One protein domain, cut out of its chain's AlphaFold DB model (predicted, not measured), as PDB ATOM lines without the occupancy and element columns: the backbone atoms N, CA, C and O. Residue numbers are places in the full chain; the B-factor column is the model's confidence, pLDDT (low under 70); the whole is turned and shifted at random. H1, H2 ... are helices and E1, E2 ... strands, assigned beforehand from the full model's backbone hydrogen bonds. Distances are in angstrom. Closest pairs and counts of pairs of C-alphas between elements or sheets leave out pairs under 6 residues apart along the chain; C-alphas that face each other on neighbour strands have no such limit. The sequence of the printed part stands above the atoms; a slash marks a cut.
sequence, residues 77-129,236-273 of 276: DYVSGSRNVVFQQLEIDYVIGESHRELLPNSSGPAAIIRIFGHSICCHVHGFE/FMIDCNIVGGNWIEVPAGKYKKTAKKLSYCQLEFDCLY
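What this domain is: This is residues 77 to 129 and 236 to 273 of the 276 residues of the protein "DNA-directed DNA polymerase" of Parasponia andersonii (UniProt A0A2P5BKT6). A strongly twisted sheet of five strands, E2 to E4 with E7 and E6, has a two-strand ribbon, E1 and E5, over part of one face, its strands crossed over those of the larger sheet: a small, uneven sandwich. The one-turn helices H1 and H2 sit far out from the middle, where E4 and E7 lie. The printed part has 91 residues, with two named helices and seven named strands in the order H1 E1 E2 E3 E4 H2 E5 E6 E7, and its class is mostly strand. The larger sheet runs E2 E3 E4 E7 E6 and is mixed, while E1 and E5 are antiparallel. The whole is compact, with a radius of gyration of the C-alphas of 12.5 A and spans of 31 by 31 by 23 A.

Where its parts are: H1, residues 77 to 80, begins at C-alpha 77 (140.982, 104.727, 152.410). E1 is residues 85 to 88. E2, residues 91 to 98, is 21.8 A long, and E3, residues 110 to 118, 25.4 A. E4, residues 121 to 126, is 16.1 A long. After the cut come H2, residues 236 to 239, from C-alpha 236 (113.689, 112.355, 155.132), E5, residues 247 to 250, and E6, residues 255 to 257. E7, residues 267 to 272, is 16.7 A long and ends at C-alpha 272 (124.168, 111.038, 162.139).

How they stand to each other: E2, E3 and E4 form a meander, each strand the antiparallel neighbour of the one before; N 95 and O 113 are 2.9 A apart, N 116 and O 123 2.9 A. E4 and E7 are parallel at 19 degrees, with N 124 and O 269 2.8 A apart. E6 and E7 are a hairpin, with N 256 and O 270 2.8 A apart. In the smaller sheet N 87 and O 248 are 3.0 A apart. The two sheets form a sandwich, two sheets face to face, 9.8 A centre to centre where they face each other, their strands at 58 degrees. The closest C-alphas of E1 and E3, those of Gln 88 and Gly 118, are 5.6 A apart. H1 only grazes the larger sheet with residues 78 to 80; H2 is only just not on it, with 4 pairs of C-alphas within 10 A. Both helices are too short for an O i to N i+4 pair; the one O i to N i+3 pair is within hydrogen-bond range in H2 but not in H1.

The domain as a whole: The two C-alphas farthest apart, those of Asn 106 and Gly 245, are 33.5 A apart. Residues 130 to 235 are not printed, and C-alphas 129 and 236 are 8.9 A apart across the cut. Of the links that are printed whole, E2 to E3 is long. The mean pLDDT of the printed part is 93.5, and no printed residue is under 70.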
ATOM      1  N   ASP A  77     141.346 103.439 151.815       86.62
ATOM      2  CA  ASP A  77     140.982 104.727 152.410       86.62
ATOM      3  C   ASP A  77     139.470 104.899 152.654       86.62
ATOM      4  O   ASP A  77     139.065 105.665 153.533       86.62
ATOM      5  N   TYR A  78     138.623 104.099 151.995       85.94
ATOM      6  CA  TYR A  78     137.228 103.926 152.421       85.94
ATOM      7  C   TYR A  78     137.118 103.073 153.686       85.94
ATOM      8  O   TYR A  78     136.280 103.349 154.544       85.94
ATOM      9  N   VAL A  79     137.971 102.052 153.813       82.94
ATOM     10  CA  VAL A  79     137.977 101.139 154.965       82.94
ATOM     11  C   VAL A  79     138.524 101.831 156.215       82.94
ATOM     12  O   VAL A  79     137.999 101.615 157.308       82.94
ATOM     13  N   SER A  80     139.547 102.673 156.059       85.25
ATOM     14  CA  SER A  80     140.178 103.411 157.159       85.25
ATOM     15  C   SER A  80     139.397 104.650 157.603       85.25
ATOM     16  O   SER A  80     139.638 105.156 158.697       85.25
ATOM     17  N   GLY A  81     138.442 105.125 156.797       84.75
ATOM     18  CA  GLY A  81     137.613 106.276 157.155       84.75
ATOM     19  C   GLY A  81     138.230 107.642 156.828       84.75
ATOM     20  O   GLY A  81     137.788 108.647 157.385       84.75
ATOM     21  N   SER A  82     139.278 107.694 155.995       88.31
ATOM     22  CA  SER A  82     140.096 108.901 155.794       88.31
ATOM     23  C   SER A  82     139.644 109.812 154.645       88.31
ATOM     24  O   SER A  82     140.131 110.938 154.545       88.31
ATOM     25  N   ARG A  83     138.711 109.365 153.797       92.38
ATOM     26  CA  ARG A  83     138.119 110.151 152.697       92.38
ATOM     27  C   ARG A  83     136.602 110.277 152.840       92.38
ATOM     28  O   ARG A  83     135.978 109.540 153.593       92.38
ATOM     29  N   ASN A  84     135.998 111.191 152.087       95.00
ATOM     30  CA  ASN A  84     134.541 111.299 152.004       95.00
ATOM     31  C   ASN A  84     133.964 110.074 151.277       95.00
ATOM     32  O   ASN A  84     134.546 109.577 150.306       95.00
ATOM     33  N   VAL A  85     132.800 109.602 151.722       94.88
ATOM     34  CA  VAL A  85     132.052 108.550 151.030       94.88
ATOM     35  C   VAL A  85     131.054 109.207 150.093       94.88
ATOM     36  O   VAL A  85     130.078 109.793 150.546       94.88
ATOM     37  N   VAL A  86     131.304 109.097 148.790       95.62
ATOM     38  CA  VAL A  86     130.449 109.664 147.742       95.62
ATOM     39  C   VAL A  86     129.859 108.529 146.920       95.62
ATOM     40  O   VAL A  86     130.602 107.705 146.382       95.62
ATOM     41  N   PHE A  87     128.534 108.461 146.830       96.00
ATOM     42  CA  PHE A  87     127.851 107.402 146.092       96.00
ATOM     43  C   PHE A  87     126.500 107.849 145.546       96.00
ATOM     44  O   PHE A  87     125.848 108.731 146.100       96.00
ATOM     45  N   GLN A  88     126.069 107.216 144.458       97.56
ATOM     46  CA  GLN A  88     124.732 107.424 143.924       97.56
ATOM     47  C   GLN A  88     123.729 106.553 144.684       97.56
ATOM     48  O   GLN A  88     123.906 105.334 144.794       97.56
ATOM     49  N   GLN A  89     122.674 107.182 145.191       96.00
ATOM     50  CA  GLN A  89     121.557 106.512 145.839       96.00
ATOM     51  C   GLN A  89     120.726 105.731 144.811       96.00
ATOM     52  O   GLN A  89     120.357 106.256 143.763       96.00
ATOM     53  N   LEU A  90     120.415 104.477 145.133       97.00
ATOM     54  CA  LEU A  90     119.560 103.588 144.341       97.00
ATOM     55  C   LEU A  90     118.242 103.298 145.059       97.00
ATOM     56  O   LEU A  90     117.179 103.343 144.450       97.00
ATOM     57  N   GLU A  91     118.306 103.046 146.366       96.81
ATOM     58  CA  GLU A  91     117.145 102.708 147.186       96.81
ATOM     59  C   GLU A  91     117.271 103.367 148.560       96.81
ATOM     60  O   GLU A  91     118.376 103.536 149.078       96.81
ATOM     61  N   ILE A  92     116.141 103.799 149.119       97.38
ATOM     62  CA  ILE A  92     116.052 104.286 150.494       97.38
ATOM     63  C   ILE A  92     114.902 103.556 151.169       97.38
ATOM     64  O   ILE A  92     113.777 103.562 150.667       97.38
ATOM     65  N   ASP A  93     115.171 102.996 152.339       97.00
ATOM     66  CA  ASP A  93     114.144 102.461 153.218       97.00
ATOM     67  C   ASP A  93     114.432 102.828 154.682       97.00
ATOM     68  O   ASP A  93     115.265 103.690 154.979       97.00
ATOM     69  N   TYR A  94     113.696 102.224 155.613       97.31
ATOM     70  CA  TYR A  94     114.001 102.340 157.030       97.31
ATOM     71  C   TYR A  94     113.748 101.029 157.761       97.31
ATOM     72  O   TYR A  94     112.898 100.223 157.376       97.31
ATOM     73  N   VAL A  95     114.453 100.857 158.871       96.44
ATOM     74  CA  VAL A  95     114.241  99.764 159.819       96.44
ATOM     75  C   VAL A  95     114.045 100.322 161.218       96.44
ATOM     76  O   VAL A  95     114.473 101.434 161.524       96.44
ATOM     77  N   ILE A  96     113.387  99.550 162.081       95.44
ATOM     78  CA  ILE A  96     113.348  99.844 163.513       95.44
ATOM     79  C   ILE A  96     114.460  99.038 164.179       95.44
ATOM     80  O   ILE A  96     114.461  97.810 164.108       95.44
ATOM     81  N   GLY A  97     115.401  99.735 164.806       93.19
ATOM     82  CA  GLY A  97     116.525  99.147 165.530       93.19
ATOM     83  C   GLY A  97     116.717  99.807 166.890       93.19
ATOM     84  O   GLY A  97     115.943 100.675 167.283       93.19
ATOM     85  N   GLU A  98     117.746  99.393 167.620       92.62
ATOM     86  CA  GLU A  98     118.153 100.083 168.847       92.62
ATOM     87  C   GLU A  98     118.876 101.391 168.515       92.62
ATOM     88  O   GLU A  98     119.670 101.447 167.572       92.62
ATOM     89  N   SER A  99     118.625 102.435 169.306       91.94
ATOM     90  CA  SER A  99     119.283 103.732 169.142       91.94
ATOM     91  C   SER A  99     120.811 103.617 169.235       91.94
ATOM     92  O   SER A  99     121.360 102.952 170.124       91.94
ATOM     93  N   HIS A 100     121.515 104.277 168.313       91.38
ATOM     94  CA  HIS A 100     122.967 104.187 168.201       91.38
ATOM     95  C   HIS A 100     123.667 104.986 169.310       91.38
ATOM     96  O   HIS A 100     123.945 106.175 169.157       91.38
ATOM     97  N   ARG A 101     124.034 104.309 170.404       89.50
ATOM     98  CA  ARG A 101     124.585 104.919 171.634       89.50
ATOM     99  C   ARG A 101     125.750 105.883 171.414       89.50
ATOM    100  O   ARG A 101     125.833 106.895 172.095       89.50
ATOM    101  N   GLU A 102     126.652 105.601 170.476       90.25
ATOM    102  CA  GLU A 102     127.794 106.500 170.254       90.25
ATOM    103  C   GLU A 102     127.463 107.751 169.431       90.25
ATOM    104  O   GLU A 102     128.195 108.732 169.507       90.25
ATOM    105  N   LEU A 103     126.419 107.701 168.599       90.19
ATOM    106  CA  LEU A 103     125.987 108.836 167.775       90.19
ATOM    107  C   LEU A 103     124.926 109.656 168.521       90.19
ATOM    108  O   LEU A 103     124.851 110.869 168.364       90.19
ATOM    109  N   LEU A 104     124.134 108.988 169.362       90.62
ATOM    110  CA  LEU A 104     123.038 109.541 170.146       90.62
ATOM    111  C   LEU A 104     123.155 109.080 171.615       90.62
ATOM    112  O   LEU A 104     122.368 108.243 172.060       90.62
ATOM    113  N   PRO A 105     124.100 109.625 172.404       87.81
ATOM    114  CA  PRO A 105     124.362 109.166 173.776       87.81
ATOM    115  C   PRO A 105     123.182 109.363 174.734       87.81
ATOM    116  O   PRO A 105     123.031 108.618 175.697       87.81
ATOM    117  N   ASN A 106     122.317 110.340 174.449       86.19
ATOM    118  CA  ASN A 106     121.150 110.662 175.270       86.19
ATOM    119  C   ASN A 106     119.864 109.956 174.800       86.19
ATOM    120  O   ASN A 106     118.791 110.218 175.338       86.19
ATOM    121  N   SER A 107     119.949 109.100 173.778       85.56
ATOM    122  CA  SER A 107     118.810 108.367 173.225       85.56
ATOM    123  C   SER A 107     118.946 106.879 173.530       85.56
ATOM    124  O   SER A 107     120.032 106.308 173.444       85.56
ATOM    125  N   SER A 108     117.842 106.235 173.903       86.75
ATOM    126  CA  SER A 108     117.810 104.798 174.174       86.75
ATOM    127  C   SER A 108     116.483 104.172 173.751       86.75
ATOM    128  O   SER A 108     115.450 104.844 173.690       86.75
ATOM    129  N   GLY A 109     116.528 102.870 173.468       89.69
ATOM    130  CA  GLY A 109     115.384 102.088 173.018       89.69
ATOM    131  C   GLY A 109     115.181 102.115 171.500       89.69
ATOM    132  O   GLY A 109     116.078 102.529 170.756       89.69
ATOM    133  N   PRO A 110     114.001 101.661 171.037       93.75
ATOM    134  CA  PRO A 110     113.701 101.553 169.616       93.75
ATOM    135  C   PRO A 110     113.723 102.914 168.912       93.75
ATOM    136  O   PRO A 110     113.049 103.849 169.345       93.75
ATOM    137  N   ALA A 111     114.434 102.988 167.792       94.56
ATOM    138  CA  ALA A 111     114.535 104.150 166.923       94.56
ATOM    139  C   ALA A 111     114.389 103.732 165.454       94.56
ATOM    140  O   ALA A 111     114.709 102.603 165.071       94.56
ATOM    141  N   ALA A 112     113.897 104.649 164.624       96.19
ATOM    142  CA  ALA A 112     113.881 104.453 163.182       96.19
ATOM    143  C   ALA A 112     115.239 104.844 162.586       96.19
ATOM    144  O   ALA A 112     115.755 105.926 162.858       96.19
ATOM    145  N   ILE A 113     115.801 103.954 161.776       96.94
ATOM    146  CA  ILE A 113     117.098 104.118 161.120       96.94
ATOM    147  C   ILE A 113     116.833 104.111 159.620       96.94
ATOM    148  O   ILE A 113     116.314 103.124 159.096       96.94
ATOM    149  N   ILE A 114     117.159 105.208 158.937       98.00
ATOM    150  CA  ILE A 114     117.072 105.274 157.474       98.00
ATOM    151  C   ILE A 114     118.238 104.471 156.898       98.00
ATOM    152  O   ILE A 114     119.365 104.596 157.380       98.00
ATOM    153  N   ARG A 115     117.994 103.666 155.862       97.50
ATOM    154  CA  ARG A 115     119.059 103.016 155.094       97.50
ATOM    155  C   ARG A 115     119.074 103.578 153.690       97.50
ATOM    156  O   ARG A 115     118.044 103.604 153.025       97.50
ATOM    157  N   ILE A 116     120.246 104.013 153.250       97.69
ATOM    158  CA  ILE A 116     120.481 104.483 151.889       97.69
ATOM    159  C   ILE A 116     121.401 103.471 151.214       97.69
ATOM    160  O   ILE A 116     122.537 103.261 151.650       97.69
ATOM    161  N   PHE A 117     120.904 102.844 150.154       97.75
ATOM    162  CA  PHE A 117     121.647 101.877 149.361       97.75
ATOM    163  C   PHE A 117     122.203 102.522 148.098       97.75
ATOM    164  O   PHE A 117     121.515 103.279 147.411       97.75
ATOM    165  N   GLY A 118     123.445 102.175 147.776       95.94
ATOM    166  CA  GLY A 118     124.110 102.510 146.521       95.94
ATOM    167  C   GLY A 118     124.743 101.282 145.880       95.94
ATOM    168  O   GLY A 118     124.412 100.141 146.210       95.94
ATOM    169  N   HIS A 119     125.712 101.489 144.989       92.44
ATOM    170  CA  HIS A 119     126.484 100.384 144.423       92.44
ATOM    171  C   HIS A 119     127.339  99.696 145.507       92.44
ATOM    172  O   HIS A 119     128.482 100.076 145.750       92.44
ATOM    173  N   SER A 120     126.785  98.647 146.128       94.25
ATOM    174  CA  SER A 120     127.431  97.868 147.197       94.25
ATOM    175  C   SER A 120     127.791  98.694 148.440       94.25
ATOM    176  O   SER A 120     128.791  98.427 149.115       94.25
ATOM    177  N   ILE A 121     126.965  99.699 148.737       95.38
ATOM    178  CA  ILE A 121     127.080 100.581 149.900       95.38
ATOM    179  C   ILE A 121     125.761 100.533 150.667       95.38
ATOM    180  O   ILE A 121     124.701 100.646 150.053       95.38
ATOM    181  N   CYS A 122     125.840 100.393 151.989       96.88
ATOM    182  CA  CYS A 122     124.713 100.510 152.907       96.88
ATOM    183  C   CYS A 122     125.036 101.568 153.969       96.88
ATOM    184  O   CYS A 122     125.861 101.343 154.855       96.88
ATOM    185  N   CYS A 123     124.393 102.725 153.865       96.69
ATOM    186  CA  CYS A 123     124.545 103.827 154.807       96.69
ATOM    187  C   CYS A 123     123.361 103.851 155.775       96.69
ATOM    188  O   CYS A 123     122.222 104.030 155.346       96.69
ATOM    189  N   HIS A 124     123.625 103.709 157.071       97.31
ATOM    190  CA  HIS A 124     122.637 103.867 158.133       97.31
ATOM    191  C   HIS A 124     122.638 105.312 158.638       97.31
ATOM    192  O   HIS A 124     123.646 105.786 159.163       97.31
ATOM    193  N   VAL A 125     121.513 106.014 158.502       97.38
ATOM    194  CA  VAL A 125     121.343 107.385 159.002       97.38
ATOM    195  C   VAL A 125     120.503 107.362 160.273       97.38
ATOM    196  O   VAL A 125     119.354 106.909 160.279       97.38
ATOM    197  N   HIS A 126     121.089 107.868 161.354       96.69
ATOM    198  CA  HIS A 126     120.495 107.898 162.692       96.69
ATOM    199  C   HIS A 126     120.021 109.300 163.066       96.69
ATOM    200  O   HIS A 126     120.581 110.294 162.612       96.69
ATOM    201  N   GLY A 127     119.033 109.391 163.957       95.56
ATOM    202  CA  GLY A 127     118.613 110.661 164.566       95.56
ATOM    203  C   GLY A 127     117.549 111.441 163.792       95.56
ATOM    204  O   GLY A 127     117.161 112.521 164.228       95.56
ATOM    205  N   PHE A 128     117.046 110.898 162.681       97.31
ATOM    206  CA  PHE A 128     115.869 111.449 162.020       97.31
ATOM    207  C   PHE A 128     114.591 110.975 162.721       97.31
ATOM    208  O   PHE A 128     114.393 109.777 162.916       97.31
ATOM    209  N   GLU A 129     113.715 111.903 163.103       96.31
ATOM    210  CA  GLU A 129     112.504 111.598 163.872       96.31
ATOM    211  C   GLU A 129     111.239 111.951 163.076       96.31
ATOM    212  O   GLU A 129     111.163 113.029 162.479       96.31
ATOM    213  N   PHE A 236     112.234 112.198 155.059       97.69
ATOM    214  CA  PHE A 236     113.689 112.355 155.132       97.69
ATOM    215  C   PHE A 236     114.266 112.939 153.837       97.69
ATOM    216  O   PHE A 236     115.033 113.898 153.883       97.69
ATOM    217  N   MET A 237     113.847 112.407 152.684       97.25
ATOM    218  CA  MET A 237     114.278 112.897 151.373       97.25
ATOM    219  C   MET A 237     113.914 114.369 151.149       97.25
ATOM    220  O   MET A 237     114.755 115.146 150.709       97.25
ATOM    221  N   ILE A 238     112.684 114.766 151.488       96.81
ATOM    222  CA  ILE A 238     112.222 116.156 151.367       96.81
ATOM    223  C   ILE A 238     113.046 117.080 152.270       96.81
ATOM    224  O   ILE A 238     113.525 118.112 151.804       96.81
ATOM    225  N   ASP A 239     113.239 116.707 153.537       96.69
ATOM    226  CA  ASP A 239     113.928 117.549 154.520       96.69
ATOM    227  C   ASP A 239     115.422 117.726 154.194       96.69
ATOM    228  O   ASP A 239     115.971 118.804 154.418       96.69
ATOM    229  N   CYS A 240     116.063 116.700 153.623       95.94
ATOM    230  CA  CYS A 240     117.471 116.743 153.214       95.94
ATOM    231  C   CYS A 240     117.670 117.207 151.761       95.94
ATOM    232  O   CYS A 240     118.796 117.223 151.272       95.94
ATOM    233  N   ASN A 241     116.595 117.560 151.045       95.75
ATOM    234  CA  ASN A 241     116.634 117.895 149.618       95.75
ATOM    235  C   ASN A 241     117.282 116.793 148.744       95.75
ATOM    236  O   ASN A 241     117.988 117.072 147.772       95.75
ATOM    237  N   ILE A 242     117.036 115.527 149.094       95.44
ATOM    238  CA  ILE A 242     117.499 114.341 148.369       95.44
ATOM    239  C   ILE A 242     116.418 113.917 147.373       95.44
ATOM    240  O   ILE A 242     115.278 113.639 147.742       95.44
ATOM    241  N   VAL A 243     116.790 113.816 146.101       95.12
ATOM    242  CA  VAL A 243     115.924 113.301 145.029       95.12
ATOM    243  C   VAL A 243     116.274 111.849 144.675       95.12
ATOM    244  O   VAL A 243     117.262 111.302 145.159       95.12
ATOM    245  N   GLY A 244     115.464 111.196 143.838       93.00
ATOM    246  CA  GLY A 244     115.781 109.850 143.352       93.00
ATOM    247  C   GLY A 244     117.010 109.849 142.436       93.00
ATOM    248  O   GLY A 244     117.112 110.691 141.545       93.00
ATOM    249  N   GLY A 245     117.936 108.908 142.648       93.44
ATOM    250  CA  GLY A 245     119.178 108.819 141.874       93.44
ATOM    251  C   GLY A 245     120.214 109.886 142.240       93.44
ATOM    252  O   GLY A 245     121.145 110.119 141.464       93.44
ATOM    253  N   ASN A 246     120.037 110.560 143.381       96.00
ATOM    254  CA  ASN A 246     120.900 111.651 143.822       96.00
ATOM    255  C   ASN A 246     122.286 111.152 144.256       96.00
ATOM    256  O   ASN A 246     122.443 110.018 144.716       96.00
ATOM    257  N   TRP A 247     123.284 112.025 144.155       96.75
ATOM    258  CA  TRP A 247     124.589 111.794 144.765       96.75
ATOM    259  C   TRP A 247     124.544 112.183 146.240       96.75
ATOM    260  O   TRP A 247     124.123 113.287 146.577       96.75
ATOM    261  N   ILE A 248     124.973 111.264 147.101       96.56
ATOM    262  CA  ILE A 248     125.101 111.465 148.544       96.56
ATOM    263  C   ILE A 248     126.585 111.531 148.881       96.56
ATOM    264  O   ILE A 248     127.365 110.697 148.413       96.56
ATOM    265  N   GLU A 249     126.962 112.508 149.698       96.06
ATOM    266  CA  GLU A 249     128.317 112.683 150.204       96.06
ATOM    267  C   GLU A 249     128.298 112.695 151.731       96.06
ATOM    268  O   GLU A 249     127.694 113.567 152.348       96.06
ATOM    269  N   VAL A 250     129.006 111.746 152.342       95.88
ATOM    270  CA  VAL A 250     129.205 111.698 153.792       95.88
ATOM    271  C   VAL A 250     130.665 112.044 154.099       95.88
ATOM    272  O   VAL A 250     131.560 111.280 153.715       95.88
ATOM    273  N   PRO A 251     130.946 113.183 154.762       94.62
ATOM    274  CA  PRO A 251     132.317 113.636 154.982       94.62
ATOM    275  C   PRO A 251     133.154 112.694 155.859       94.62
ATOM    276  O   PRO A 251     132.638 112.051 156.778       94.62
ATOM    277  N   ALA A 252     134.471 112.674 155.634       93.31
ATOM    278  CA  ALA A 252     135.424 111.966 156.487       93.31
ATOM    279  C   ALA A 252     135.261 112.378 157.962       93.31
ATOM    280  O   ALA A 252     135.074 113.551 158.293       93.31
ATOM    281  N   GLY A 253     135.289 111.397 158.866       90.56
ATOM    282  CA  GLY A 253     135.067 111.613 160.300       90.56
ATOM    283  C   GLY A 253     133.610 111.882 160.713       90.56
ATOM    284  O   GLY A 253     133.344 112.027 161.907       90.56
ATOM    285  N   LYS A 254     132.654 111.932 159.772       93.25
ATOM    286  CA  LYS A 254     131.205 112.034 160.057       93.25
ATOM    287  C   LYS A 254     130.455 110.709 159.949       93.25
ATOM    288  O   LYS A 254     129.267 110.655 160.260       93.25
ATOM    289  N   TYR A 255     131.154 109.643 159.579       93.50
ATOM    290  CA  TYR A 255     130.642 108.283 159.593       93.50
ATOM    291  C   TYR A 255     131.512 107.373 160.454       93.50
ATOM    292  O   TYR A 255     132.684 107.648 160.715       93.50
ATOM    293  N   LYS A 256     130.919 106.269 160.898       91.81
ATOM    294  CA  LYS A 256     131.566 105.218 161.677       91.81
ATOM    295  C   LYS A 256     131.318 103.879 161.016       91.81
ATOM    296  O   LYS A 256     130.252 103.646 160.458       91.81
ATOM    297  N   LYS A 257     132.291 102.977 161.098       90.44
ATOM    298  CA  LYS A 257     132.084 101.596 160.664       90.44
ATOM    299  C   LYS A 257     130.984 100.961 161.513       90.44
ATOM    300  O   LYS A 257     131.009 101.081 162.738       90.44
ATOM    301  N   THR A 258     130.069 100.251 160.864       88.06
ATOM    302  CA  THR A 258     128.975  99.590 161.571       88.06
ATOM    303  C   THR A 258     129.478  98.478 162.487       88.06
ATOM    304  O   THR A 258     130.282  97.635 162.085       88.06
ATOM    305  N   ALA A 259     128.977  98.466 163.728       83.50
ATOM    306  CA  ALA A 259     129.351  97.479 164.743       83.50
ATOM    307  C   ALA A 259     128.880  96.059 164.389       83.50
ATOM    308  O   ALA A 259     129.566  95.079 164.675       83.50
ATOM    309  N   LYS A 260     127.711  95.940 163.749       84.25
ATOM    310  CA  LYS A 260     127.132  94.674 163.294       84.25
ATOM    311  C   LYS A 260     126.723  94.773 161.831       84.25
ATOM    312  O   LYS A 260     125.777  95.481 161.517       84.25
ATOM    313  N   LYS A 261     127.387  94.010 160.965       86.75
ATOM    314  CA  LYS A 261     127.054  93.957 159.541       86.75
ATOM    315  C   LYS A 261     125.683  93.299 159.338       86.75
ATOM    316  O   LYS A 261     125.498  92.141 159.715       86.75
ATOM    317  N   LEU A 262     124.730  94.041 158.783       89.12
ATOM    318  CA  LEU A 262     123.366  93.588 158.490       89.12
ATOM    319  C   LEU A 262     123.101  93.465 156.986       89.12
ATOM    320  O   LEU A 262     122.100  92.864 156.595       89.12
ATOM    321  N   SER A 263     123.979  94.013 156.145       93.06
ATOM    322  CA  SER A 263     123.881  93.923 154.692       93.06
ATOM    323  C   SER A 263     124.988  93.048 154.094       93.06
ATOM    324  O   SER A 263     126.012  92.759 154.716       93.06
ATOM    325  N   TYR A 264     124.815  92.670 152.829       92.75
ATOM    326  CA  TYR A 264     125.863  92.029 152.028       92.75
ATOM    327  C   TYR A 264     126.702  93.041 151.230       92.75
ATOM    328  O   TYR A 264     127.488  92.652 150.366       92.75
ATOM    329  N   CYS A 265     126.551  94.341 151.505       94.81
ATOM    330  CA  CYS A 265     127.312  95.390 150.836       94.81
ATOM    331  C   CYS A 265     128.805  95.290 151.169       94.81
ATOM    332  O   CYS A 265     129.207  94.770 152.216       94.81
ATOM    333  N   GLN A 266     129.651  95.792 150.273       93.94
ATOM    334  CA  GLN A 266     131.089  95.856 150.526       93.94
ATOM    335  C   GLN A 266     131.403  96.902 151.601       93.94
ATOM    336  O   GLN A 266     132.223  96.629 152.477       93.94
ATOM    337  N   LEU A 267     130.719  98.052 151.567       94.25
ATOM    338  CA  LEU A 267     130.865  99.126 152.548       94.25
ATOM    339  C   LEU A 267     129.562  99.305 153.335       94.25
ATOM    340  O   LEU A 267     128.493  99.474 152.749       94.25
ATOM    341  N   GLU A 268     129.658  99.280 154.661       95.81
ATOM    342  CA  GLU A 268     128.530  99.483 155.569       95.81
ATOM    343  C   GLU A 268     128.967 100.373 156.733       95.81
ATOM    344  O   GLU A 268     129.984 100.100 157.384       95.81
ATOM    345  N   PHE A 269     128.241 101.468 156.942       95.12
ATOM    346  CA  PHE A 269     128.600 102.483 157.925       95.12
ATOM    347  C   PHE A 269     127.376 103.198 158.490       95.12
ATOM    348  O   PHE A 269     126.306 103.228 157.881       95.12
ATOM    349  N   ASP A 270     127.571 103.810 159.650       95.62
ATOM    350  CA  ASP A 270     126.595 104.611 160.373       95.62
ATOM    351  C   ASP A 270     126.992 106.085 160.339       95.62
ATOM    352  O   ASP A 270     128.160 106.438 160.506       95.62
ATOM    353  N   CYS A 271     126.016 106.965 160.167       95.56
ATOM    354  CA  CYS A 271     126.185 108.410 160.232       95.56
ATOM    355  C   CYS A 271     124.994 109.051 160.954       95.56
ATOM    356  O   CYS A 271     123.943 108.436 161.153       95.56
ATOM    357  N   LEU A 272     125.179 110.290 161.399       95.69
ATOM    358  CA  LEU A 272     124.168 111.038 162.139       95.69
ATOM    359  C   LEU A 272     123.524 112.086 161.225       95.69
ATOM    360  O   LEU A 272     124.230 112.852 160.576       95.69
ATOM    361  N   TYR A 273     122.196 112.167 161.218       93.81
ATOM    362  CA  TYR A 273     121.465 113.280 160.613       93.81
ATOM    363  C   TYR A 273     121.844 114.610 161.306       93.81
ATOM    364  O   TYR A 273     121.866 114.653 162.540       93.81
TER     365      TYR A 273